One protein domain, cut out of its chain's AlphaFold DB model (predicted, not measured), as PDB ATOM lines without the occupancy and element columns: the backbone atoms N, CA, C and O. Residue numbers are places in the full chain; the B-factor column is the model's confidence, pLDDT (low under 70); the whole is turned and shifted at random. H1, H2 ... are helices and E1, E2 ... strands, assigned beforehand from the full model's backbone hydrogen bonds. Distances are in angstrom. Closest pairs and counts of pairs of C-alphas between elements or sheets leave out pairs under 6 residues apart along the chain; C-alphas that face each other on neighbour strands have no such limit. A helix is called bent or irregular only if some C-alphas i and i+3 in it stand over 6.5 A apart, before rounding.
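What this domain is: This is residues 61 to 227 of the 227 residues of an uncharacterized protein of Planctomycetaceae bacterium (UniProt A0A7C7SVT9). One long helix, H5, runs through the middle of a rounded body: a small three-stranded sheet packs along its residues 134 to 148, with H1 on the same face of that sheet, while H7 crosses H5 at residues 136 to 144, H2 crosses it at residues 142 to 150, H6 and H9 meet it near its last residues, and H8 packs on H7. The printed part has 167 residues with nine named helices and three named strands, in the order H1 H2 E1 H3 E2 E3 H4 H5 H6 H7 H8 H9. The mixed sheet has the order E1 E3 E2, and the class is mostly helix. The whole is compact, with a radius of gyration of the C-alphas of 15.4 A and spans of 40 by 37 by 33 A.

Where its parts are: H1, residues 61 to 67, begins at C-alpha 61 (103.864, 227.650, 49.654). H2, residues 72 to 78, is irregular: C-alphas 73 and 76 are 7.1 A apart. E1 is residues 82 to 85, H3 89 to 95, E2 101 to 104, E3 121 to 124 and H4 126 to 130. H5, residues 134 to 151, is 24.5 A long, from C-alpha 134 (111.899, 222.766, 42.311); it is neither bent nor irregular, but only just, with C-alphas 148 and 151 6.1 A apart. H6 is residues 164 to 171, H7 179 to 191, 18.2 A, and H8 201 to 206. H9, residues 212 to 225, 19.9 A, ends at C-alpha 225 (109.600, 197.822, 49.184).

How they stand to each other: H5 is the hub, touching five helices. H1 and H5 lie on the same face of the sheet, making two layers, helices on one face of a sheet, at heights of 8.2 and 8.8 A. H5 comes closest to E2 at the C-alphas of Phe 103 and Glu 141, 5.3 A. E1 and E3 are parallel, with N 84 and O 122 2.8 A apart; E2 and E3 are an antiparallel hairpin, with N 102 and O 123 2.9 A apart. H3 and H4 only graze the sheet. H5 touches H7 with residues 136 to 144 alone, closest at the C-alphas of His 140 and Ala 184, 4.8 A, at a steep tilt of 63 degrees, opposite ways. H2 touches H5, closest at the C-alphas of Ala 77 and Phe 146, 5.0 A. H6 and H9 touch at a shallow tilt of 9 degrees, opposite ways, closest at the C-alphas of His 171 and Ala 214, 6.0 A. H8 touches H7, closest at the C-alphas of Tyr 202 and Leu 182, 5.7 A. Every O i to N i+4 pair is within hydrogen-bond range in H1, H3, H4, H5, H8 and H9; H6 has 3 of 4, H7 8 of 9, and H2 0 of 3 but 3 of 4 O i to N i+3 pairs.

The domain as a whole: The two C-alphas farthest apart, of Thr 130 and Gln 159, are 47.0 A apart. The printed part has no cut. The links E2 to E3 and H5 to H6 are long. Mean pLDDT of the printed part is 94.1; residues 194 to 196 are under 70.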
ATOM      1  N   ASN A  61     105.105 228.112  50.274       92.62
ATOM      2  CA  ASN A  61     103.864 227.650  49.654       92.62
ATOM      3  C   ASN A  61     104.136 227.035  48.273       92.62
ATOM      4  O   ASN A  61     103.491 226.071  47.887       92.62
ATOM      5  N   HIS A  62     105.113 227.565  47.528       94.12
ATOM      6  CA  HIS A  62     105.517 226.978  46.254       94.12
ATOM      7  C   HIS A  62     106.173 225.604  46.448       94.12
ATOM      8  O   HIS A  62     105.794 224.661  45.760       94.12
ATOM      9  N   VAL A  63     107.115 225.473  47.389       95.75
ATOM     10  CA  VAL A  63     107.764 224.190  47.710       95.75
ATOM     11  C   VAL A  63     106.736 223.148  48.165       95.75
ATOM     12  O   VAL A  63     106.743 222.029  47.662       95.75
ATOM     13  N   GLU A  64     105.816 223.516  49.055       94.62
ATOM     14  CA  GLU A  64     104.745 222.633  49.534       94.62
ATOM     15  C   GLU A  64     103.780 222.244  48.413       94.62
ATOM     16  O   GLU A  64     103.438 221.071  48.285       94.62
ATOM     17  N   ASN A  65     103.397 223.186  47.544       94.62
ATOM     18  CA  ASN A  65     102.558 222.888  46.383       94.62
ATOM     19  C   ASN A  65     103.246 221.908  45.425       94.62
ATOM     20  O   ASN A  65     102.607 220.966  44.966       94.62
ATOM     21  N   VAL A  66     104.540 222.083  45.149       95.12
ATOM     22  CA  VAL A  66     105.308 221.132  44.329       95.12
ATOM     23  C   VAL A  66     105.417 219.770  45.020       95.12
ATOM     24  O   VAL A  66     105.298 218.743  44.364       95.12
ATOM     25  N   ALA A  67     105.551 219.716  46.347       94.62
ATOM     26  CA  ALA A  67     105.538 218.444  47.066       94.62
ATOM     27  C   ALA A  67     104.220 217.663  46.876       94.62
ATOM     28  O   ALA A  67     104.236 216.433  46.866       94.62
ATOM     29  N   THR A  68     103.090 218.343  46.641       93.62
ATOM     30  CA  THR A  68     101.815 217.667  46.318       93.62
ATOM     31  C   THR A  68     101.785 217.003  44.940       93.62
ATOM     32  O   THR A  68     100.880 216.216  44.674       93.62
ATOM     33  N   THR A  69     102.763 217.281  44.067       93.12
ATOM     34  CA  THR A  69     102.870 216.660  42.737       93.12
ATOM     35  C   THR A  69     103.778 215.432  42.720       93.12
ATOM     36  O   THR A  69     104.006 214.869  41.650       93.12
ATOM     37  N   ILE A  70     104.319 215.018  43.872       94.50
ATOM     38  CA  ILE A  70     105.076 213.769  43.983       94.50
ATOM     39  C   ILE A  70     104.148 212.594  43.618       94.50
ATOM     40  O   ILE A  70     103.037 212.524  44.151       94.50
ATOM     41  N   PRO A  71     104.574 211.667  42.734       95.00
ATOM     42  CA  PRO A  71     103.757 210.520  42.349       95.00
ATOM     43  C   PRO A  71     103.299 209.668  43.534       95.00
ATOM     44  O   PRO A  71     104.023 209.508  44.520       95.00
ATOM     45  N   GLU A  72     102.095 209.101  43.413       94.25
ATOM     46  CA  GLU A  72     101.412 208.366  44.486       94.25
ATOM     47  C   GLU A  72     102.278 207.234  45.057       94.25
ATOM     48  O   GLU A  72     102.313 207.018  46.269       94.25
ATOM     49  N   GLU A  73     103.046 206.562  44.200       94.31
ATOM     50  CA  GLU A  73     103.921 205.449  44.564       94.31
ATOM     51  C   GLU A  73     105.061 205.855  45.508       94.31
ATOM     52  O   GLU A  73     105.606 205.003  46.208       94.31
ATOM     53  N   LEU A  74     105.424 207.141  45.546       94.81
ATOM     54  CA  LEU A  74     106.474 207.677  46.416       94.81
ATOM     55  C   LEU A  74     105.923 208.270  47.722       94.81
ATOM     56  O   LEU A  74     106.679 208.441  48.681       94.81
ATOM     57  N   LEU A  75     104.613 208.535  47.802       92.69
ATOM     58  CA  LEU A  75     103.976 209.144  48.976       92.69
ATOM     59  C   LEU A  75     104.225 208.403  50.300       92.69
ATOM     60  O   LEU A  75     104.394 209.086  51.315       92.69
ATOM     61  N   PRO A  76     104.295 207.053  50.353       90.62
ATOM     62  CA  PRO A  76     104.602 206.357  51.599       90.62
ATOM     63  C   PRO A  76     105.924 206.805  52.236       90.62
ATOM     64  O   PRO A  76     106.004 206.862  53.461       90.62
ATOM     65  N   ALA A  77     106.931 207.164  51.429       86.19
ATOM     66  CA  ALA A  77     108.280 207.500  51.910       86.19
ATOM     67  C   ALA A  77     108.389 208.919  52.422       86.19
ATOM     68  O   ALA A  77     109.256 209.232  53.230       86.19
ATOM     69  N   ILE A  78     107.493 209.777  51.958       89.19
ATOM     70  CA  ILE A  78     107.484 211.177  52.347       89.19
ATOM     71  C   ILE A  78     106.439 211.480  53.422       89.19
ATOM     72  O   ILE A  78     106.289 212.622  53.856       89.19
ATOM     73  N   LYS A  79     105.712 210.460  53.891       88.69
ATOM     74  CA  LYS A  79     104.720 210.615  54.949       88.69
ATOM     75  C   LYS A  79     105.399 211.049  56.249       88.69
ATOM     76  O   LYS A  79     106.206 210.325  56.818       88.69
ATOM     77  N   GLY A  80     105.008 212.218  56.751       87.50
ATOM     78  CA  GLY A  80     105.584 212.789  57.971       87.50
ATOM     79  C   GLY A  80     106.913 213.518  57.760       87.50
ATOM     80  O   GLY A  80     107.482 213.988  58.743       87.50
ATOM     81  N   LEU A  81     107.392 213.651  56.514       93.31
ATOM     82  CA  LEU A  81     108.442 214.614  56.188       93.31
ATOM     83  C   LEU A  81     107.892 216.036  56.257       93.31
ATOM     84  O   LEU A  81     106.741 216.296  55.899       93.31
ATOM     85  N   THR A  82     108.745 216.967  56.671       94.88
ATOM     86  CA  THR A  82     108.474 218.401  56.539       94.88
ATOM     87  C   THR A  82     109.310 218.970  55.400       94.88
ATOM     88  O   THR A  82     110.534 218.845  55.399       94.88
ATOM     89  N   PHE A  83     108.656 219.613  54.437       95.88
ATOM     90  CA  PHE A  83     109.342 220.377  53.400       95.88
ATOM     91  C   PHE A  83     109.663 221.773  53.931       95.88
ATOM     92  O   PHE A  83     108.831 222.387  54.594       95.88
ATOM     93  N   VAL A  84     110.859 222.287  53.661       96.06
ATOM     94  CA  VAL A  84     111.318 223.588  54.165       96.06
ATOM     95  C   VAL A  84     111.914 224.390  53.020       96.06
ATOM     96  O   VAL A  84     112.865 223.947  52.382       96.06
ATOM     97  N   ASN A  85     111.409 225.599  52.778       95.88
ATOM     98  CA  ASN A  85     112.099 226.540  51.910       95.88
ATOM     99  C   ASN A  85     113.252 227.216  52.667       95.88
ATOM    100  O   ASN A  85     113.035 228.068  53.535       95.88
ATOM    101  N   GLY A  86     114.480 226.843  52.321       95.25
ATOM    102  CA  GLY A  86     115.678 227.413  52.918       95.25
ATOM    103  C   GLY A  86     116.945 226.620  52.634       95.25
ATOM    104  O   GLY A  86     116.964 225.678  51.843       95.25
ATOM    105  N   CYS A  87     118.003 226.992  53.344       95.06
ATOM    106  CA  CYS A  87     119.313 226.369  53.286       95.06
ATOM    107  C   CYS A  87     119.542 225.506  54.523       95.06
ATOM    108  O   CYS A  87     119.603 226.026  55.637       95.06
ATOM    109  N   HIS A  88     119.725 224.200  54.326       96.38
ATOM    110  CA  HIS A  88     120.013 223.294  55.433       96.38
ATOM    111  C   HIS A  88     121.323 223.704  56.147       96.38
ATOM    112  O   HIS A  88     122.349 223.842  55.461       96.38
ATOM    113  N   PRO A  89     121.336 223.912  57.482       91.88
ATOM    114  CA  PRO A  89     122.499 224.451  58.193       91.88
ATOM    115  C   PRO A  89     123.768 223.620  58.014       91.88
ATOM    116  O   PRO A  89     124.808 224.155  57.617       91.88
ATOM    117  N   TRP A  90     123.677 222.308  58.242       96.06
ATOM    118  CA  TRP A  90     124.825 221.408  58.145       96.06
ATOM    119  C   TRP A  90     125.346 221.304  56.711       96.06
ATOM    120  O   TRP A  90     126.533 221.495  56.462       96.06
ATOM    121  N   THR A  91     124.466 221.107  55.726       96.38
ATOM    122  CA  THR A  91     124.886 221.014  54.316       96.38
ATOM    123  C   THR A  91     125.560 222.306  53.861       96.38
ATOM    124  O   THR A  91     126.588 222.278  53.185       96.38
ATOM    125  N   THR A  92     125.027 223.454  54.285       95.50
ATOM    126  CA  THR A  92     125.608 224.764  53.975       95.50
ATOM    127  C   THR A  92     126.998 224.916  54.585       95.50
ATOM    128  O   THR A  92     127.898 225.413  53.905       95.50
ATOM    129  N   SER A  93     127.207 224.461  55.826       95.25
ATOM    130  CA  SER A  93     128.522 224.520  56.473       95.25
ATOM    131  C   SER A  93     129.545 223.614  55.780       95.25
ATOM    132  O   SER A  93     130.683 224.035  55.575       95.25
ATOM    133  N   LYS A  94     129.143 222.412  55.339       96.19
ATOM    134  CA  LYS A  94     130.029 221.471  54.633       96.19
ATOM    135  C   LYS A  94     130.355 221.905  53.201       96.19
ATOM    136  O   LYS A  94     131.478 221.701  52.749       96.19
ATOM    137  N   LEU A  95     129.404 222.507  52.484       95.25
ATOM    138  CA  LEU A  95     129.592 222.926  51.088       95.25
ATOM    139  C   LEU A  95     130.109 224.365  50.932       95.25
ATOM    140  O   LEU A  95     130.519 224.746  49.834       95.25
ATOM    141  N   GLY A  96     130.037 225.184  51.985       96.56
ATOM    142  CA  GLY A  96     130.324 226.622  51.934       96.56
ATOM    143  C   GLY A  96     129.297 227.437  51.135       96.56
ATOM    144  O   GLY A  96     129.533 228.605  50.828       96.56
ATOM    145  N   LYS A  97     128.173 226.822  50.753       95.31
ATOM    146  CA  LYS A  97     127.071 227.433  50.000       95.31
ATOM    147  C   LYS A  97     125.788 226.630  50.189       95.31
ATOM    148  O   LYS A  97     125.840 225.436  50.470       95.31
ATOM    149  N   CYS A  98     124.655 227.277  49.952       95.81
ATOM    150  CA  CYS A  98     123.351 226.624  49.953       95.81
ATOM    151  C   CYS A  98     123.251 225.597  48.810       95.81
ATOM    152  O   CYS A  98     123.487 225.937  47.642       95.81
ATOM    153  N   ALA A  99     122.934 224.345  49.145       96.88
ATOM    154  CA  ALA A  99     122.570 223.321  48.169       96.88
ATOM    155  C   ALA A  99     121.184 223.616  47.577       96.88
ATOM    156  O   ALA A  99     120.402 224.349  48.177       96.88
ATOM    157  N   LEU A 100     120.873 223.058  46.402       97.75
ATOM    158  CA  LEU A 100     119.528 223.213  45.840       97.75
ATOM    159  C   LEU A 100     118.486 222.453  46.665       97.75
ATOM    160  O   LEU A 100     117.431 223.023  46.945       97.75
ATOM    161  N   GLY A 101     118.828 221.229  47.071       98.12
ATOM    162  CA  GLY A 101     118.050 220.368  47.948       98.12
ATOM    163  C   GLY A 101     118.909 219.749  49.054       98.12
ATOM    164  O   GLY A 101     120.142 219.745  48.977       98.12
ATOM    165  N   THR A 102     118.270 219.294  50.128       98.12
ATOM    166  CA  THR A 102     118.857 218.384  51.122       98.12
ATOM    167  C   THR A 102     117.750 217.605  51.817       98.12
ATOM    168  O   THR A 102     116.939 218.199  52.529       98.12
ATOM    169  N   PHE A 103     117.763 216.286  51.698       98.12
ATOM    170  CA  PHE A 103     117.099 215.398  52.640       98.12
ATOM    171  C   PHE A 103     117.945 215.228  53.910       98.12
ATOM    172  O   PHE A 103     119.114 214.849  53.846       98.12
ATOM    173  N   ASP A 104     117.345 215.484  55.070       97.38
ATOM    174  CA  ASP A 104     117.968 215.256  56.369       97.38
ATOM    175  C   ASP A 104     117.109 214.319  57.234       97.38
ATOM    176  O   ASP A 104     116.123 214.760  57.833       97.38
ATOM    177  N   PRO A 105     117.466 213.026  57.342       95.88
ATOM    178  CA  PRO A 105     116.755 212.095  58.212       95.88
ATOM    179  C   PRO A 105     117.060 212.317  59.698       95.88
ATOM    180  O   PRO A 105     116.210 212.050  60.546       95.88
ATOM    181  N   ALA A 106     118.260 212.796  60.032       96.50
ATOM    182  CA  ALA A 106     118.781 212.763  61.396       96.50
ATOM    183  C   ALA A 106     118.628 214.096  62.138       96.50
ATOM    184  O   ALA A 106     118.693 214.111  63.367       96.50
ATOM    185  N   GLY A 107     118.409 215.203  61.429       95.75
ATOM    186  CA  GLY A 107     118.351 216.531  62.030       95.75
ATOM    187  C   GLY A 107     119.752 217.012  62.377       95.75
ATOM    188  O   GLY A 107     120.004 217.254  63.552       95.75
ATOM    189  N   TRP A 108     120.661 217.064  61.403       96.62
ATOM    190  CA  TRP A 108     122.051 217.492  61.581       96.62
ATOM    191  C   TRP A 108     122.157 219.011  61.769       96.62
ATOM    192  O   TRP A 108     121.555 219.782  61.020       96.62
ATOM    193  N   ASP A 109     122.977 219.455  62.721       94.88
ATOM    194  CA  ASP A 109     123.336 220.869  62.904       94.88
ATOM    195  C   ASP A 109     124.810 221.130  62.567       94.88
ATOM    196  O   ASP A 109     125.610 220.212  62.414       94.88
ATOM    197  N   VAL A 110     125.190 222.401  62.443       94.19
ATOM    198  CA  VAL A 110     126.517 222.873  62.018       94.19
ATOM    199  C   VAL A 110     127.688 222.323  62.840       94.19
ATOM    200  O   VAL A 110     128.814 222.324  62.345       94.19
ATOM    201  N   ASP A 111     127.430 221.873  64.068       94.94
ATOM    202  CA  ASP A 111     128.393 221.298  65.011       94.94
ATOM    203  C   ASP A 111     128.476 219.759  64.952       94.94
ATOM    204  O   ASP A 111     129.081 219.146  65.829       94.94
ATOM    205  N   ASP A 112     127.891 219.142  63.919       95.94
ATOM    206  CA  ASP A 112     127.797 217.689  63.734       95.94
ATOM    207  C   ASP A 112     126.928 216.976  64.802       95.94
ATOM    208  O   ASP A 112     127.011 215.758  64.969       95.94
ATOM    209  N   SER A 113     126.062 217.698  65.523       96.56
ATOM    210  CA  SER A 113     125.035 217.085  66.378       96.56
ATOM    211  C   SER A 113     123.781 216.681  65.589       96.56
ATOM    212  O   SER A 113     123.485 217.253  64.542       96.56
ATOM    213  N   VAL A 114     123.045 215.680  66.092       97.12
ATOM    214  CA  VAL A 114     121.822 215.117  65.480       97.12
ATOM    215  C   VAL A 114     120.644 215.121  66.459       97.12
ATOM    216  O   VAL A 114     120.832 215.270  67.667       97.12
ATOM    217  N   GLY A 115     119.430 214.886  65.957       94.75
ATOM    218  CA  GLY A 115     118.199 214.806  66.750       94.75
ATOM    219  C   GLY A 115     117.488 216.148  66.921       94.75
ATOM    220  O   GLY A 115     116.645 216.294  67.810       94.75
ATOM    221  N   HIS A 116     117.827 217.138  66.098       93.06
ATOM    222  CA  HIS A 116     117.184 218.447  66.126       93.06
ATOM    223  C   HIS A 116     115.777 218.412  65.531       93.06
ATOM    224  O   HIS A 116     115.405 217.509  64.790       93.06
ATOM    225  N   LYS A 117     114.982 219.449  65.818       89.38
ATOM    226  CA  LYS A 117     113.575 219.573  65.377       89.38
ATOM    227  C   LYS A 117     113.361 219.547  63.855       89.38
ATOM    228  O   LYS A 117     112.227 219.410  63.414       89.38
ATOM    229  N   TRP A 118     114.421 219.719  63.068       90.38
ATOM    230  CA  TRP A 118     114.407 219.587  61.611       90.38
ATOM    231  C   TRP A 118     114.858 218.201  61.130       90.38
ATOM    232  O   TRP A 118     115.142 218.027  59.952       90.38
ATOM    233  N   SER A 119     114.900 217.193  62.001       94.19
ATOM    234  CA  SER A 119     115.004 215.802  61.566       94.19
ATOM    235  C   SER A 119     113.837 215.427  60.662       94.19
ATOM    236  O   SER A 119     112.713 215.888  60.880       94.19
ATOM    237  N   ASN A 120     114.087 214.528  59.718       95.31
ATOM    238  CA  ASN A 120     113.101 214.062  58.752       95.31
ATOM    239  C   ASN A 120     112.521 215.232  57.928       95.31
ATOM    240  O   ASN A 120     111.304 215.417  57.826       95.31
ATOM    241  N   THR A 121     113.406 216.059  57.365       96.88
ATOM    242  CA  THR A 121     113.040 217.201  56.514       96.88
ATOM    243  C   THR A 121     113.618 217.085  55.110       96.88
ATOM    244  O   THR A 121     114.657 216.465  54.898       96.88
ATOM    245  N   ILE A 122     112.950 217.721  54.147       98.00
ATOM    246  CA  ILE A 122     113.517 218.034  52.833       98.00
ATOM    247  C   ILE A 122     113.614 219.553  52.721       98.00
ATOM    248  O   ILE A 122     112.604 220.258  52.706       98.00
ATOM    249  N   TRP A 123     114.837 220.060  52.637       97.81
ATOM    250  CA  TRP A 123     115.127 221.472  52.424       97.81
ATOM    251  C   TRP A 123     115.238 221.752  50.935       97.81
ATOM    252  O   TRP A 123     115.944 221.040  50.229       97.81
ATOM    253  N   VAL A 124     114.573 222.803  50.466       98.12
ATOM    254  CA  VAL A 124     114.614 223.272  49.079       98.12
ATOM    255  C   VAL A 124     114.947 224.758  49.079       98.12
ATOM    256  O   VAL A 124     114.178 225.589  49.570       98.12
ATOM    257  N   SER A 125     116.100 225.112  48.525       97.38
ATOM    258  CA  SER A 125     116.562 226.504  48.505       97.38
ATOM    259  C   SER A 125     115.648 227.409  47.678       97.38
ATOM    260  O   SER A 125     115.072 226.990  46.669       97.38
ATOM    261  N   THR A 126     115.596 228.697  48.014       95.75
ATOM    262  CA  THR A 126     114.984 229.715  47.148       95.75
ATOM    263  C   THR A 126     115.600 229.709  45.750       95.75
ATOM    264  O   THR A 126     114.888 229.899  44.764       95.75
ATOM    265  N   ARG A 127     116.900 229.409  45.630       95.56
ATOM    266  CA  ARG A 127     117.556 229.285  44.326       95.56
ATOM    267  C   ARG A 127     116.870 228.236  43.451       95.56
ATOM    268  O   ARG A 127     116.559 228.563  42.312       95.56
ATOM    269  N   ALA A 128     116.583 227.046  43.985       96.62
ATOM    270  CA  ALA A 128     115.904 225.980  43.245       96.62
ATOM    271  C   ALA A 128     114.539 226.423  42.694       96.62
ATOM    272  O   ALA A 128     114.178 226.035  41.581       96.62
ATOM    273  N   VAL A 129     113.831 227.277  43.440       95.50
ATOM    274  CA  VAL A 129     112.561 227.880  43.014       95.50
ATOM    275  C   VAL A 129     112.773 228.891  41.896       95.50
ATOM    276  O   VAL A 129     112.165 228.783  40.833       95.50
ATOM    277  N   THR A 130     113.679 229.845  42.096       94.75
ATOM    278  CA  THR A 130     113.942 230.912  41.115       94.75
ATOM    279  C   THR A 130     114.542 230.406  39.802       94.75
ATOM    280  O   THR A 130     114.365 231.047  38.772       94.75
ATOM    281  N   THR A 131     115.217 229.252  39.805       93.19
ATOM    282  CA  THR A 131     115.751 228.618  38.589       93.19
ATOM    283  C   THR A 131     114.795 227.609  37.956       93.19
ATOM    284  O   THR A 131     115.181 226.939  37.004       93.19
ATOM    285  N   GLY A 132     113.568 227.466  38.471       93.00
ATOM    286  CA  GLY A 132     112.561 226.563  37.905       93.00
ATOM    287  C   GLY A 132     112.878 225.073  38.068       93.00
ATOM    288  O   GLY A 132     112.348 224.254  37.330       93.00
ATOM    289  N   THR A 133     113.734 224.708  39.025       95.12
ATOM    290  CA  THR A 133     114.204 223.324  39.243       95.12
ATOM    291  C   THR A 133     113.511 222.619  40.413       95.12
ATOM    292  O   THR A 133     113.866 221.489  40.736       95.12
ATOM    293  N   THR A 134     112.537 223.262  41.074       96.12
ATOM    294  CA  THR A 134     111.899 222.766  42.311       96.12
ATOM    295  C   THR A 134     111.389 221.332  42.193       96.12
ATOM    296  O   THR A 134     111.651 220.536  43.084       96.12
ATOM    297  N   SER A 135     110.678 220.997  41.108       95.88
ATOM    298  CA  SER A 135     110.066 219.669  40.932       95.88
ATOM    299  C   SER A 135     111.111 218.556  40.910       95.88
ATOM    300  O   SER A 135     110.962 217.544  41.589       95.88
ATOM    301  N   ASP A 136     112.192 218.765  40.166       97.31
ATOM    302  CA  ASP A 136     113.264 217.784  40.038       97.31
ATOM    303  C   ASP A 136     114.074 217.666  41.331       97.31
ATOM    304  O   ASP A 136     114.381 216.561  41.762       97.31
ATOM    305  N   VAL A 137     114.350 218.791  42.003       97.69
ATOM    306  CA  VAL A 137     115.012 218.794  43.316       97.69
ATOM    307  C   VAL A 137     114.168 218.045  44.347       97.69
ATOM    308  O   VAL A 137     114.682 217.198  45.066       97.69
ATOM    309  N   VAL A 138     112.859 218.297  44.395       97.19
ATOM    310  CA  VAL A 138     111.944 217.594  45.302       97.19
ATOM    311  C   VAL A 138     111.938 216.087  45.029       97.19
ATOM    312  O   VAL A 138     111.998 215.309  45.978       97.19
ATOM    313  N   LEU A 139     111.909 215.661  43.762       97.50
ATOM    314  CA  LEU A 139     111.970 214.240  43.405       97.50
ATOM    315  C   LEU A 139     113.321 213.598  43.737       97.50
ATOM    316  O   LEU A 139     113.342 212.459  44.201       97.50
ATOM    317  N   HIS A 140     114.425 214.318  43.534       98.12
ATOM    318  CA  HIS A 140     115.762 213.868  43.912       98.12
ATOM    319  C   HIS A 140     115.832 213.596  45.423       98.12
ATOM    320  O   HIS A 140     116.160 212.487  45.845       98.12
ATOM    321  N   GLU A 141     115.442 214.572  46.251       98.31
ATOM    322  CA  GLU A 141     115.481 214.420  47.711       98.31
ATOM    323  C   GLU A 141     114.460 213.390  48.220       98.31
ATOM    324  O   GLU A 141     114.734 212.649  49.167       98.31
ATOM    325  N   ALA A 142     113.298 213.272  47.568       97.00
ATOM    326  CA  ALA A 142     112.346 212.199  47.846       97.00
ATOM    327  C   ALA A 142     112.933 210.814  47.522       97.00
ATOM    328  O   ALA A 142     112.632 209.854  48.228       97.00
ATOM    329  N   GLY A 143     113.797 210.705  46.507       97.19
ATOM    330  CA  GLY A 143     114.559 209.493  46.208       97.19
ATOM    331  C   GLY A 143     115.470 209.083  47.366       97.19
ATOM    332  O   GLY A 143     115.419 207.932  47.802       97.19
ATOM    333  N   HIS A 144     116.230 210.027  47.935       97.62
ATOM    334  CA  HIS A 144     117.032 209.776  49.142       97.62
ATOM    335  C   HIS A 144     116.166 209.327  50.323       97.62
ATOM    336  O   HIS A 144     116.485 208.330  50.978       97.62
ATOM    337  N   ALA A 145     115.039 210.006  50.557       96.69
ATOM    338  CA  ALA A 145     114.094 209.629  51.604       96.69
ATOM    339  C   ALA A 145     113.526 208.218  51.392       96.69
ATOM    340  O   ALA A 145     113.427 207.443  52.341       96.69
ATOM    341  N   PHE A 146     113.206 207.842  50.154       95.62
ATOM    342  CA  PHE A 146     112.695 206.513  49.829       95.62
ATOM    343  C   PHE A 146     113.728 205.423  50.101       95.62
ATOM    344  O   PHE A 146     113.421 204.413  50.740       95.62
ATOM    345  N   VAL A 147     114.966 205.636  49.652       95.25
ATOM    346  CA  VAL A 147     116.068 204.704  49.902       95.25
ATOM    347  C   VAL A 147     116.261 204.509  51.406       95.25
ATOM    348  O   VAL A 147     116.380 203.371  51.856       95.25
ATOM    349  N   HIS A 148     116.246 205.598  52.175       94.19
ATOM    350  CA  HIS A 148     116.408 205.553  53.623       94.19
ATOM    351  C   HIS A 148     115.251 204.836  54.334       94.19
ATOM    352  O   HIS A 148     115.483 203.931  55.128       94.19
ATOM    353  N   HIS A 149     114.005 205.206  54.038       92.75
ATOM    354  CA  HIS A 149     112.843 204.706  54.782       92.75
ATOM    355  C   HIS A 149     112.424 203.289  54.396       92.75
ATOM    356  O   HIS A 149     111.826 202.596  55.218       92.75
ATOM    357  N   PHE A 150     112.718 202.847  53.168       93.12
ATOM    358  CA  PHE A 150     112.223 201.561  52.668       93.12
ATOM    359  C   PHE A 150     113.284 200.606  52.153       93.12
ATOM    360  O   PHE A 150     113.050 199.402  52.209       93.12
ATOM    361  N   PHE A 151     114.419 201.067  51.621       92.12
ATOM    362  CA  PHE A 151     115.368 200.133  51.003       92.12
ATOM    363  C   PHE A 151     116.401 199.572  51.978       92.12
ATOM    364  O   PHE A 151     116.923 198.490  51.706       92.12
ATOM    365  N   ASP A 152     116.674 200.260  53.093       84.56
ATOM    366  CA  ASP A 152     117.657 199.821  54.095       84.56
ATOM    367  C   ASP A 152     117.340 198.411  54.636       84.56
ATOM    368  O   ASP A 152     118.234 197.565  54.684       84.56
ATOM    369  N   ASP A 153     116.059 198.114  54.894       86.75
ATOM    370  CA  ASP A 153     115.595 196.833  55.456       86.75
ATOM    371  C   ASP A 153     114.704 196.007  54.502       86.75
ATOM    372  O   ASP A 153     113.976 195.099  54.921       86.75
ATOM    373  N   CYS A 154     114.756 196.280  53.195       94.06
ATOM    374  CA  CYS A 154     113.998 195.532  52.190       94.06
ATOM    375  C   CYS A 154     114.850 194.447  51.524       94.06
ATOM    376  O   CYS A 154     115.887 194.733  50.928       94.06
ATOM    377  N   TYR A 155     114.378 193.199  51.566       93.94
ATOM    378  CA  TYR A 155     115.055 192.027  51.002       93.94
ATOM    379  C   TYR A 155     114.092 191.229  50.126       93.94
ATOM    380  O   TYR A 155     112.963 190.942  50.539       93.94
ATOM    381  N   PHE A 156     114.540 190.829  48.932       86.12
ATOM    382  CA  PHE A 156     113.739 189.987  48.048       86.12
ATOM    383  C   PHE A 156     114.557 188.889  47.345       86.12
ATOM    384  O   PHE A 156     115.446 189.204  46.553       86.12
ATOM    385  N   PRO A 157     114.235 187.600  47.589       87.56
ATOM    386  CA  PRO A 157     113.299 187.119  48.618       87.56
ATOM    387  C   PRO A 157     113.770 187.513  50.037       87.56
ATOM    388  O   PRO A 157     114.914 187.916  50.202       87.56
ATOM    389  N   ARG A 158     112.919 187.419  51.074       85.12
ATOM    390  CA  ARG A 158     113.251 187.920  52.435       85.12
ATOM    391  C   ARG A 158     114.537 187.336  53.037       85.12
ATOM    392  O   ARG A 158     115.136 187.952  53.903       85.12
ATOM    393  N   GLN A 159     114.932 186.147  52.593       88.44
ATOM    394  CA  GLN A 159     116.163 185.459  52.981       88.44
ATOM    395  C   GLN A 159     117.389 185.821  52.124       88.44
ATOM    396  O   GLN A 159     118.409 185.144  52.220       88.44
ATOM    397  N   ALA A 160     117.280 186.800  51.223       90.88
ATOM    398  CA  ALA A 160     118.405 187.260  50.422       90.88
ATOM    399  C   ALA A 160     119.515 187.815  51.323       90.88
ATOM    400  O   ALA A 160     119.243 188.459  52.331       90.88
ATOM    401  N   GLU A 161     120.768 187.582  50.936       92.62
ATOM    402  CA  GLU A 161     121.932 188.094  51.672       92.62
ATOM    403  C   GLU A 161     122.116 189.604  51.492       92.62
ATOM    404  O   GLU A 161     122.653 190.272  52.371       92.62
ATOM    405  N   LYS A 162     121.669 190.136  50.349       93.06
ATOM    406  CA  LYS A 162     121.785 191.547  49.980       93.06
ATOM    407  C   LYS A 162     120.423 192.215  50.025       93.06
ATOM    408  O   LYS A 162     119.443 191.651  49.528       93.06
ATOM    409  N   SER A 163     120.378 193.426  50.567       94.06
ATOM    410  CA  SER A 163     119.173 194.249  50.516       94.06
ATOM    411  C   SER A 163     118.921 194.759  49.097       94.06
ATOM    412  O   SER A 163     119.823 194.834  48.255       94.06
ATOM    413  N   VAL A 164     117.679 195.161  48.834       93.94
ATOM    414  CA  VAL A 164     117.301 195.855  47.601       93.94
ATOM    415  C   VAL A 164     118.137 197.119  47.427       93.94
ATOM    416  O   VAL A 164     118.563 197.387  46.308       93.94
ATOM    417  N   LYS A 165     118.454 197.843  48.513       94.56
ATOM    418  CA  LYS A 165     119.376 198.983  48.458       94.56
ATOM    419  C   LYS A 165     120.706 198.579  47.845       94.56
ATOM    420  O   LYS A 165     121.091 199.172  46.846       94.56
ATOM    421  N   GLU A 166     121.391 197.583  48.414       93.75
ATOM    422  CA  GLU A 166     122.729 197.180  47.963       93.75
ATOM    423  C   GLU A 166     122.734 196.773  46.483       93.75
ATOM    424  O   GLU A 166     123.619 197.174  45.726       93.75
ATOM    425  N   LEU A 167     121.719 196.020  46.055       92.44
ATOM    426  CA  LEU A 167     121.566 195.626  44.656       92.44
ATOM    427  C   LEU A 167     121.299 196.833  43.752       92.44
ATOM    428  O   LEU A 167     121.867 196.927  42.666       92.44
ATOM    429  N   LEU A 168     120.466 197.773  44.201       93.25
ATOM    430  CA  LEU A 168     120.092 198.935  43.413       93.25
ATOM    431  C   LEU A 168     121.256 199.919  43.258       93.25
ATOM    432  O   LEU A 168     121.551 200.304  42.132       93.25
ATOM    433  N   VAL A 169     121.975 200.276  44.333       94.44
ATOM    434  CA  VAL A 169     123.153 201.166  44.216       94.44
ATOM    435  C   VAL A 169     124.269 200.564  43.362       94.44
ATOM    436  O   VAL A 169     125.034 201.325  42.772       94.44
ATOM    437  N   ALA A 170     124.348 199.237  43.217       93.81
ATOM    438  CA  ALA A 170     125.317 198.606  42.321       93.81
ATOM    439  C   ALA A 170     125.092 198.966  40.840       93.81
ATOM    440  O   ALA A 170     126.066 199.068  40.094       93.81
ATOM    441  N   HIS A 171     123.848 199.231  40.417       94.56
ATOM    442  CA  HIS A 171     123.576 199.745  39.069       94.56
ATOM    443  C   HIS A 171     124.216 201.118  38.837       94.56
ATOM    444  O   HIS A 171     124.611 201.422  37.717       94.56
ATOM    445  N   PHE A 172     124.370 201.911  39.897       96.88
ATOM    446  CA  PHE A 172     124.860 203.289  39.867       96.88
ATOM    447  C   PHE A 172     126.328 203.414  40.293       96.88
ATOM    448  O   PHE A 172     126.786 204.503  40.640       96.88
ATOM    449  N   ALA A 173     127.084 202.314  40.286       94.81
ATOM    450  CA  ALA A 173     128.511 202.348  40.576       94.81
ATOM    451  C   ALA A 173     129.254 203.226  39.552       94.81
ATOM    452  O   ALA A 173     129.108 203.061  38.341       94.81
ATOM    453  N   HIS A 174     130.063 204.162  40.050       95.38
ATOM    454  CA  HIS A 174     130.842 205.083  39.233       95.38
ATOM    455  C   HIS A 174     132.118 205.498  39.975       95.38
ATOM    456  O   HIS A 174     132.080 205.737  41.180       95.38
ATOM    457  N   ASP A 175     133.238 205.636  39.262       93.94
ATOM    458  CA  ASP A 175     134.561 205.860  39.873       93.94
ATOM    459  C   ASP A 175     134.681 207.195  40.625       93.94
ATOM    460  O   ASP A 175     135.524 207.354  41.507       93.94
ATOM    461  N   GLN A 176     133.862 208.179  40.253       95.25
ATOM    462  CA  GLN A 176     133.947 209.548  40.774       95.25
ATOM    463  C   GLN A 176     132.645 210.060  41.392       95.25
ATOM    464  O   GLN A 176     132.666 211.046  42.128       95.25
ATOM    465  N   ALA A 177     131.513 209.440  41.057       95.81
ATOM    466  CA  ALA A 177     130.202 209.936  41.452       95.81
ATOM    467  C   ALA A 177     129.697 209.103  42.628       95.81
ATOM    468  O   ALA A 177     129.797 207.877  42.562       95.81
ATOM    469  N   PRO A 178     129.128 209.718  43.675       96.56
ATOM    470  CA  PRO A 178     128.478 208.956  44.730       96.56
ATOM    471  C   PRO A 178     127.282 208.177  44.146       96.56
ATOM    472  O   PRO A 178     126.364 208.810  43.617       96.56
ATOM    473  N   PRO A 179     127.232 206.834  44.255       97.25
ATOM    474  CA  PRO A 179     126.138 206.044  43.678       97.25
ATOM    475  C   PRO A 179     124.756 206.416  44.220       97.25
ATOM    476  O   PRO A 179     123.771 206.344  43.495       97.25
ATOM    477  N   ALA A 180     124.683 206.849  45.483       97.00
ATOM    478  CA  ALA A 180     123.442 207.319  46.095       97.00
ATOM    479  C   ALA A 180     122.875 208.561  45.388       97.00
ATOM    480  O   ALA A 180     121.671 208.656  45.188       97.00
ATOM    481  N   GLU A 181     123.740 209.478  44.955       98.00
ATOM    482  CA  GLU A 181     123.334 210.708  44.271       98.00
ATOM    483  C   GLU A 181     122.914 210.445  42.819       98.00
ATOM    484  O   GLU A 181     121.946 211.018  42.326       98.00
ATOM    485  N   LEU A 182     123.602 209.519  42.138       98.38
ATOM    486  CA  LEU A 182     123.186 209.042  40.814       98.38
ATOM    487  C   LEU A 182     121.837 208.309  40.874       98.38
ATOM    488  O   LEU A 182     120.996 208.493  39.996       98.38
ATOM    489  N   LEU A 183     121.621 207.502  41.917       98.19
ATOM    490  CA  LEU A 183     120.338 206.854  42.174       98.19
ATOM    491  C   LEU A 183     119.237 207.891  42.442       98.19
ATOM    492  O   LEU A 183     118.155 207.772  41.876       98.19
ATOM    493  N   ALA A 184     119.499 208.922  43.245       98.06
ATOM    494  CA  ALA A 184     118.537 209.993  43.505       98.06
ATOM    495  C   ALA A 184     118.153 210.763  42.226       98.06
ATOM    496  O   ALA A 184     116.970 210.971  41.962       98.06
ATOM    497  N   ASP A 185     119.105 211.072  41.341       98.31
ATOM    498  CA  ASP A 185     118.770 211.624  40.021       98.31
ATOM    499  C   ASP A 185     117.978 210.638  39.142       98.31
ATOM    500  O   ASP A 185     117.134 211.047  38.342       98.31
ATOM    501  N   ALA A 186     118.196 209.329  39.282       97.88
ATOM    502  CA  ALA A 186     117.402 208.334  38.564       97.88
ATOM    503  C   ALA A 186     115.928 208.325  39.005       97.88
ATOM    504  O   ALA A 186     115.064 208.021  38.178       97.88
ATOM    505  N   PHE A 187     115.607 208.725  40.244       97.69
ATOM    506  CA  PHE A 187     114.218 208.985  40.645       97.69
ATOM    507  C   PHE A 187     113.610 210.136  39.838       97.69
ATOM    508  O   PHE A 187     112.468 210.016  39.398       97.69
ATOM    509  N   VAL A 188     114.364 211.200  39.547       97.50
ATOM    510  CA  VAL A 188     113.900 212.305  38.685       97.50
ATOM    511  C   VAL A 188     113.596 211.806  37.270       97.50
ATOM    512  O   VAL A 188     112.569 212.148  36.681       97.50
ATOM    513  N   VAL A 189     114.448 210.939  36.716       96.50
ATOM    514  CA  VAL A 189     114.221 210.339  35.390       96.50
ATOM    515  C   VAL A 189     113.001 209.412  35.394       96.50
ATOM    516  O   VAL A 189     112.194 209.454  34.463       96.50
ATOM    517  N   ALA A 190     112.842 208.588  36.431       96.31
ATOM    518  CA  ALA A 190     111.756 207.619  36.527       96.31
ATOM    519  C   ALA A 190     110.394 208.267  36.851       96.31
ATOM    520  O   ALA A 190     109.367 207.846  36.318       96.31
ATOM    521  N   TYR A 191     110.357 209.279  37.706       95.81
ATOM    522  CA  TYR A 191     109.114 209.798  38.287       95.81
ATOM    523  C   TYR A 191     108.799 211.243  37.889       95.81
ATOM    524  O   TYR A 191     107.699 211.719  38.152       95.81
ATOM    525  N   GLY A 192     109.722 211.931  37.210       92.38
ATOM    526  CA  GLY A 192     109.480 213.258  36.654       92.38
ATOM    527  C   GLY A 192     108.459 213.237  35.514       92.38
ATOM    528  O   GLY A 192     108.428 212.321  34.692       92.38
ATOM    529  N   ASN A 193     107.664 214.299  35.421       77.56
ATOM    530  CA  ASN A 193     106.540 214.467  34.492       77.56
ATOM    531  C   ASN A 193     106.927 214.682  33.010       77.56
ATOM    532  O   ASN A 193     106.054 214.888  32.175       77.56
ATOM    533  N   GLY A 194     108.207 214.563  32.644       62.47
ATOM    534  CA  GLY A 194     108.660 214.448  31.251       62.47
ATOM    535  C   GLY A 194     108.540 215.707  30.387       62.47
ATOM    536  O   GLY A 194     108.969 215.680  29.234       62.47
ATOM    537  N   GLU A 195     108.016 216.804  30.925       62.06
ATOM    538  CA  GLU A 195     107.935 218.084  30.230       62.06
ATOM    539  C   GLU A 195     109.203 218.910  30.504       62.06
ATOM    540  O   GLU A 195     109.457 219.348  31.621       62.06
ATOM    541  N   GLY A 196     110.020 219.124  29.469       68.44
ATOM    542  CA  GLY A 196     111.198 219.996  29.531       68.44
ATOM    543  C   GLY A 196     112.517 219.313  29.910       68.44
ATOM    544  O   GLY A 196     112.647 218.087  29.948       68.44
ATOM    545  N   ARG A 197     113.552 220.136  30.116       81.31
ATOM    546  CA  ARG A 197     114.876 219.675  30.551       81.31
ATOM    547  C   ARG A 197     114.823 219.372  32.048       81.31
ATOM    548  O   ARG A 197     114.641 220.291  32.835       81.31
ATOM    549  N   ARG A 198     115.060 218.111  32.413       91.25
ATOM    550  CA  ARG A 198     115.198 217.688  33.812       91.25
ATOM    551  C   ARG A 198     116.484 218.240  34.426       91.25
ATOM    552  O   ARG A 198     117.530 218.270  33.772       91.25
ATOM    553  N   HIS A 199     116.416 218.633  35.686       94.31
ATOM    554  CA  HIS A 199     117.567 218.928  36.519       94.31
ATOM    555  C   HIS A 199     118.073 217.651  37.199       94.31
ATOM    556  O   HIS A 199     117.610 217.270  38.268       94.31
ATOM    557  N   THR A 200     119.053 217.008  36.571       96.06
ATOM    558  CA  THR A 200     119.745 215.818  37.085       96.06
ATOM    559  C   THR A 200     121.224 216.137  37.269       96.06
ATOM    560  O   THR A 200     122.055 215.827  36.411       96.06
ATOM    561  N   TYR A 201     121.549 216.867  38.341       96.06
ATOM    562  CA  TYR A 201     122.873 217.468  38.539       96.06
ATOM    563  C   TYR A 201     124.013 216.446  38.488       96.06
ATOM    564  O   TYR A 201     125.050 216.720  37.885       96.06
ATOM    565  N   TYR A 202     123.846 215.292  39.126       97.81
ATOM    566  CA  TYR A 202     124.869 214.264  39.221       97.81
ATOM    567  C   TYR A 202     124.986 213.460  37.926       97.81
ATOM    568  O   TYR A 202     126.112 213.220  37.487       97.81
ATOM    569  N   LEU A 203     123.874 213.128  37.261       97.50
ATOM    570  CA  LEU A 203     123.917 212.505  35.930       97.50
ATOM    571  C   LEU A 203     124.638 213.413  34.926       97.50
ATOM    572  O   LEU A 203     125.577 212.971  34.263       97.50
ATOM    573  N   ASP A 204     124.270 214.698  34.882       96.81
ATOM    574  CA  ASP A 204     124.860 215.687  33.974       96.81
ATOM    575  C   ASP A 204     126.346 215.916  34.291       96.81
ATOM    576  O   ASP A 204     127.196 215.890  33.398       96.81
ATOM    577  N   LYS A 205     126.689 216.120  35.570       97.38
ATOM    578  CA  LYS A 205     128.062 216.418  36.012       97.38
ATOM    579  C   LYS A 205     129.032 215.284  35.723       97.38
ATOM    580  O   LYS A 205     130.186 215.548  35.388       97.38
ATOM    581  N   PHE A 206     128.589 214.047  35.911       97.50
ATOM    582  CA  PHE A 206     129.431 212.869  35.748       97.50
ATOM    583  C   PHE A 206     129.253 212.195  34.388       97.50
ATOM    584  O   PHE A 206     129.858 211.154  34.154       97.50
ATOM    585  N   ASN A 207     128.479 212.805  33.479       96.00
ATOM    586  CA  ASN A 207     128.163 212.256  32.160       96.00
ATOM    587  C   ASN A 207     127.691 210.791  32.250       96.00
ATOM    588  O   ASN A 207     128.115 209.926  31.481       96.00
ATOM    589  N   TYR A 208     126.849 210.515  33.246       95.94
ATOM    590  CA  TYR A 208     126.339 209.184  33.529       95.94
ATOM    591  C   TYR A 208     124.971 209.015  32.863       95.94
ATOM    592  O   TYR A 208     124.043 209.783  33.109       95.94
ATOM    593  N   SER A 209     124.837 207.981  32.033       94.31
ATOM    594  CA  SER A 209     123.572 207.619  31.392       94.31
ATOM    595  C   SER A 209     122.924 206.475  32.160       94.31
ATOM    596  O   SER A 209     123.496 205.389  32.243       94.31
ATOM    597  N   VAL A 210     121.721 206.697  32.689       95.50
ATOM    598  CA  VAL A 210     120.956 205.631  33.349       95.50
ATOM    599  C   VAL A 210     120.430 204.672  32.284       95.50
ATOM    600  O   VAL A 210     119.793 205.106  31.325       95.50
ATOM    601  N   SER A 211     120.713 203.377  32.424       96.44
ATOM    602  CA  SER A 211     120.189 202.361  31.506       96.44
ATOM    603  C   SER A 211     118.702 202.091  31.748       96.44
ATOM    604  O   SER A 211     118.197 202.275  32.857       96.44
ATOM    605  N   ASP A 212     118.012 201.578  30.727       96.50
ATOM    606  CA  ASP A 212     116.613 201.151  30.854       96.50
ATOM    607  C   ASP A 212     116.442 200.083  31.945       96.50
ATOM    608  O   ASP A 212     115.492 200.144  32.725       96.50
ATOM    609  N   ASP A 213     117.402 199.158  32.065       96.75
ATOM    610  CA  ASP A 213     117.420 198.139  33.121       96.75
ATOM    611  C   ASP A 213     117.542 198.762  34.518       96.75
ATOM    612  O   ASP A 213     116.843 198.349  35.442       96.75
ATOM    613  N   ALA A 214     118.392 199.781  34.682       97.06
ATOM    614  CA  ALA A 214     118.532 200.486  35.952       97.06
ATOM    615  C   ALA A 214     117.251 201.262  36.305       97.06
ATOM    616  O   ALA A 214     116.799 201.210  37.448       97.06
ATOM    617  N   LEU A 215     116.605 201.920  35.335       97.38
ATOM    618  CA  LEU A 215     115.313 202.587  35.553       97.38
ATOM    619  C   LEU A 215     114.200 201.591  35.898       97.38
ATOM    620  O   LEU A 215     113.386 201.854  36.788       97.38
ATOM    621  N   ALA A 216     114.161 200.441  35.226       97.06
ATOM    622  CA  ALA A 216     113.225 199.370  35.547       97.06
ATOM    623  C   ALA A 216     113.464 198.835  36.967       97.06
ATOM    624  O   ALA A 216     112.502 198.636  37.710       97.06
ATOM    625  N   ALA A 217     114.729 198.679  37.372       96.50
ATOM    626  CA  ALA A 217     115.102 198.272  38.721       96.50
ATOM    627  C   ALA A 217     114.657 199.292  39.783       96.50
ATOM    628  O   ALA A 217     114.104 198.883  40.800       96.50
ATOM    629  N   VAL A 218     114.805 200.602  39.534       97.56
ATOM    630  CA  VAL A 218     114.300 201.659  40.434       97.56
ATOM    631  C   VAL A 218     112.790 201.519  40.641       97.56
ATOM    632  O   VAL A 218     112.322 201.455  41.778       97.56
ATOM    633  N   ARG A 219     112.017 201.401  39.553       97.19
ATOM    634  CA  ARG A 219     110.553 201.254  39.640       97.19
ATOM    635  C   ARG A 219     110.139 199.971  40.354       97.19
ATOM    636  O   ARG A 219     109.214 199.985  41.165       97.19
ATOM    637  N   ALA A 220     110.820 198.865  40.059       95.50
ATOM    638  CA  ALA A 220     110.563 197.582  40.697       95.50
ATOM    639  C   ALA A 220     110.874 197.629  42.198       95.50
ATOM    640  O   ALA A 220     110.080 197.130  42.991       95.50
ATOM    641  N   ALA A 221     111.980 198.266  42.593       95.31
ATOM    642  CA  ALA A 221     112.361 198.447  43.989       95.31
ATOM    643  C   ALA A 221     111.320 199.271  44.759       95.31
ATOM    644  O   ALA A 221     110.873 198.837  45.821       95.31
ATOM    645  N   VAL A 222     110.867 200.401  44.202       95.94
ATOM    646  CA  VAL A 222     109.786 201.213  44.790       95.94
ATOM    647  C   VAL A 222     108.529 200.375  44.989       95.94
ATOM    648  O   VAL A 222     107.995 200.324  46.096       95.94
ATOM    649  N   TRP A 223     108.083 199.667  43.950       94.25
ATOM    650  CA  TRP A 223     106.884 198.829  44.016       94.25
ATOM    651  C   TRP A 223     106.998 197.693  45.037       94.25
ATOM    652  O   TRP A 223     106.007 197.336  45.668       94.25
ATOM    653  N   LEU A 224     108.187 197.107  45.166       93.38
ATOM    654  CA  LEU A 224     108.458 195.966  46.031       93.38
ATOM    655  C   LEU A 224     108.538 196.369  47.506       93.38
ATOM    656  O   LEU A 224     107.968 195.682  48.350       93.38
ATOM    657  N   CYS A 225     109.250 197.454  47.811       93.44
ATOM    658  CA  CYS A 225     109.600 197.822  49.184       93.44
ATOM    659  C   CYS A 225     108.602 198.777  49.853       93.44
ATOM    660  O   CYS A 225     108.683 198.967  51.059       93.44
ATOM    661  N   SER A 226     107.655 199.359  49.107       88.44
ATOM    662  CA  SER A 226     106.568 200.185  49.668       88.44
ATOM    663  C   SER A 226     105.322 199.396  50.094       88.44
ATOM    664  O   SER A 226     104.307 200.006  50.439       88.44
ATOM    665  N   ARG A 227     105.366 198.059  50.041       75.75
ATOM    666  CA  ARG A 227     104.235 197.177  50.378       75.75
ATOM    667  C   ARG A 227     104.210 196.731  51.831       75.75
ATOM    668  O   ARG A 227     105.291 196.471  52.398       75.75
TER     669      ARG A 227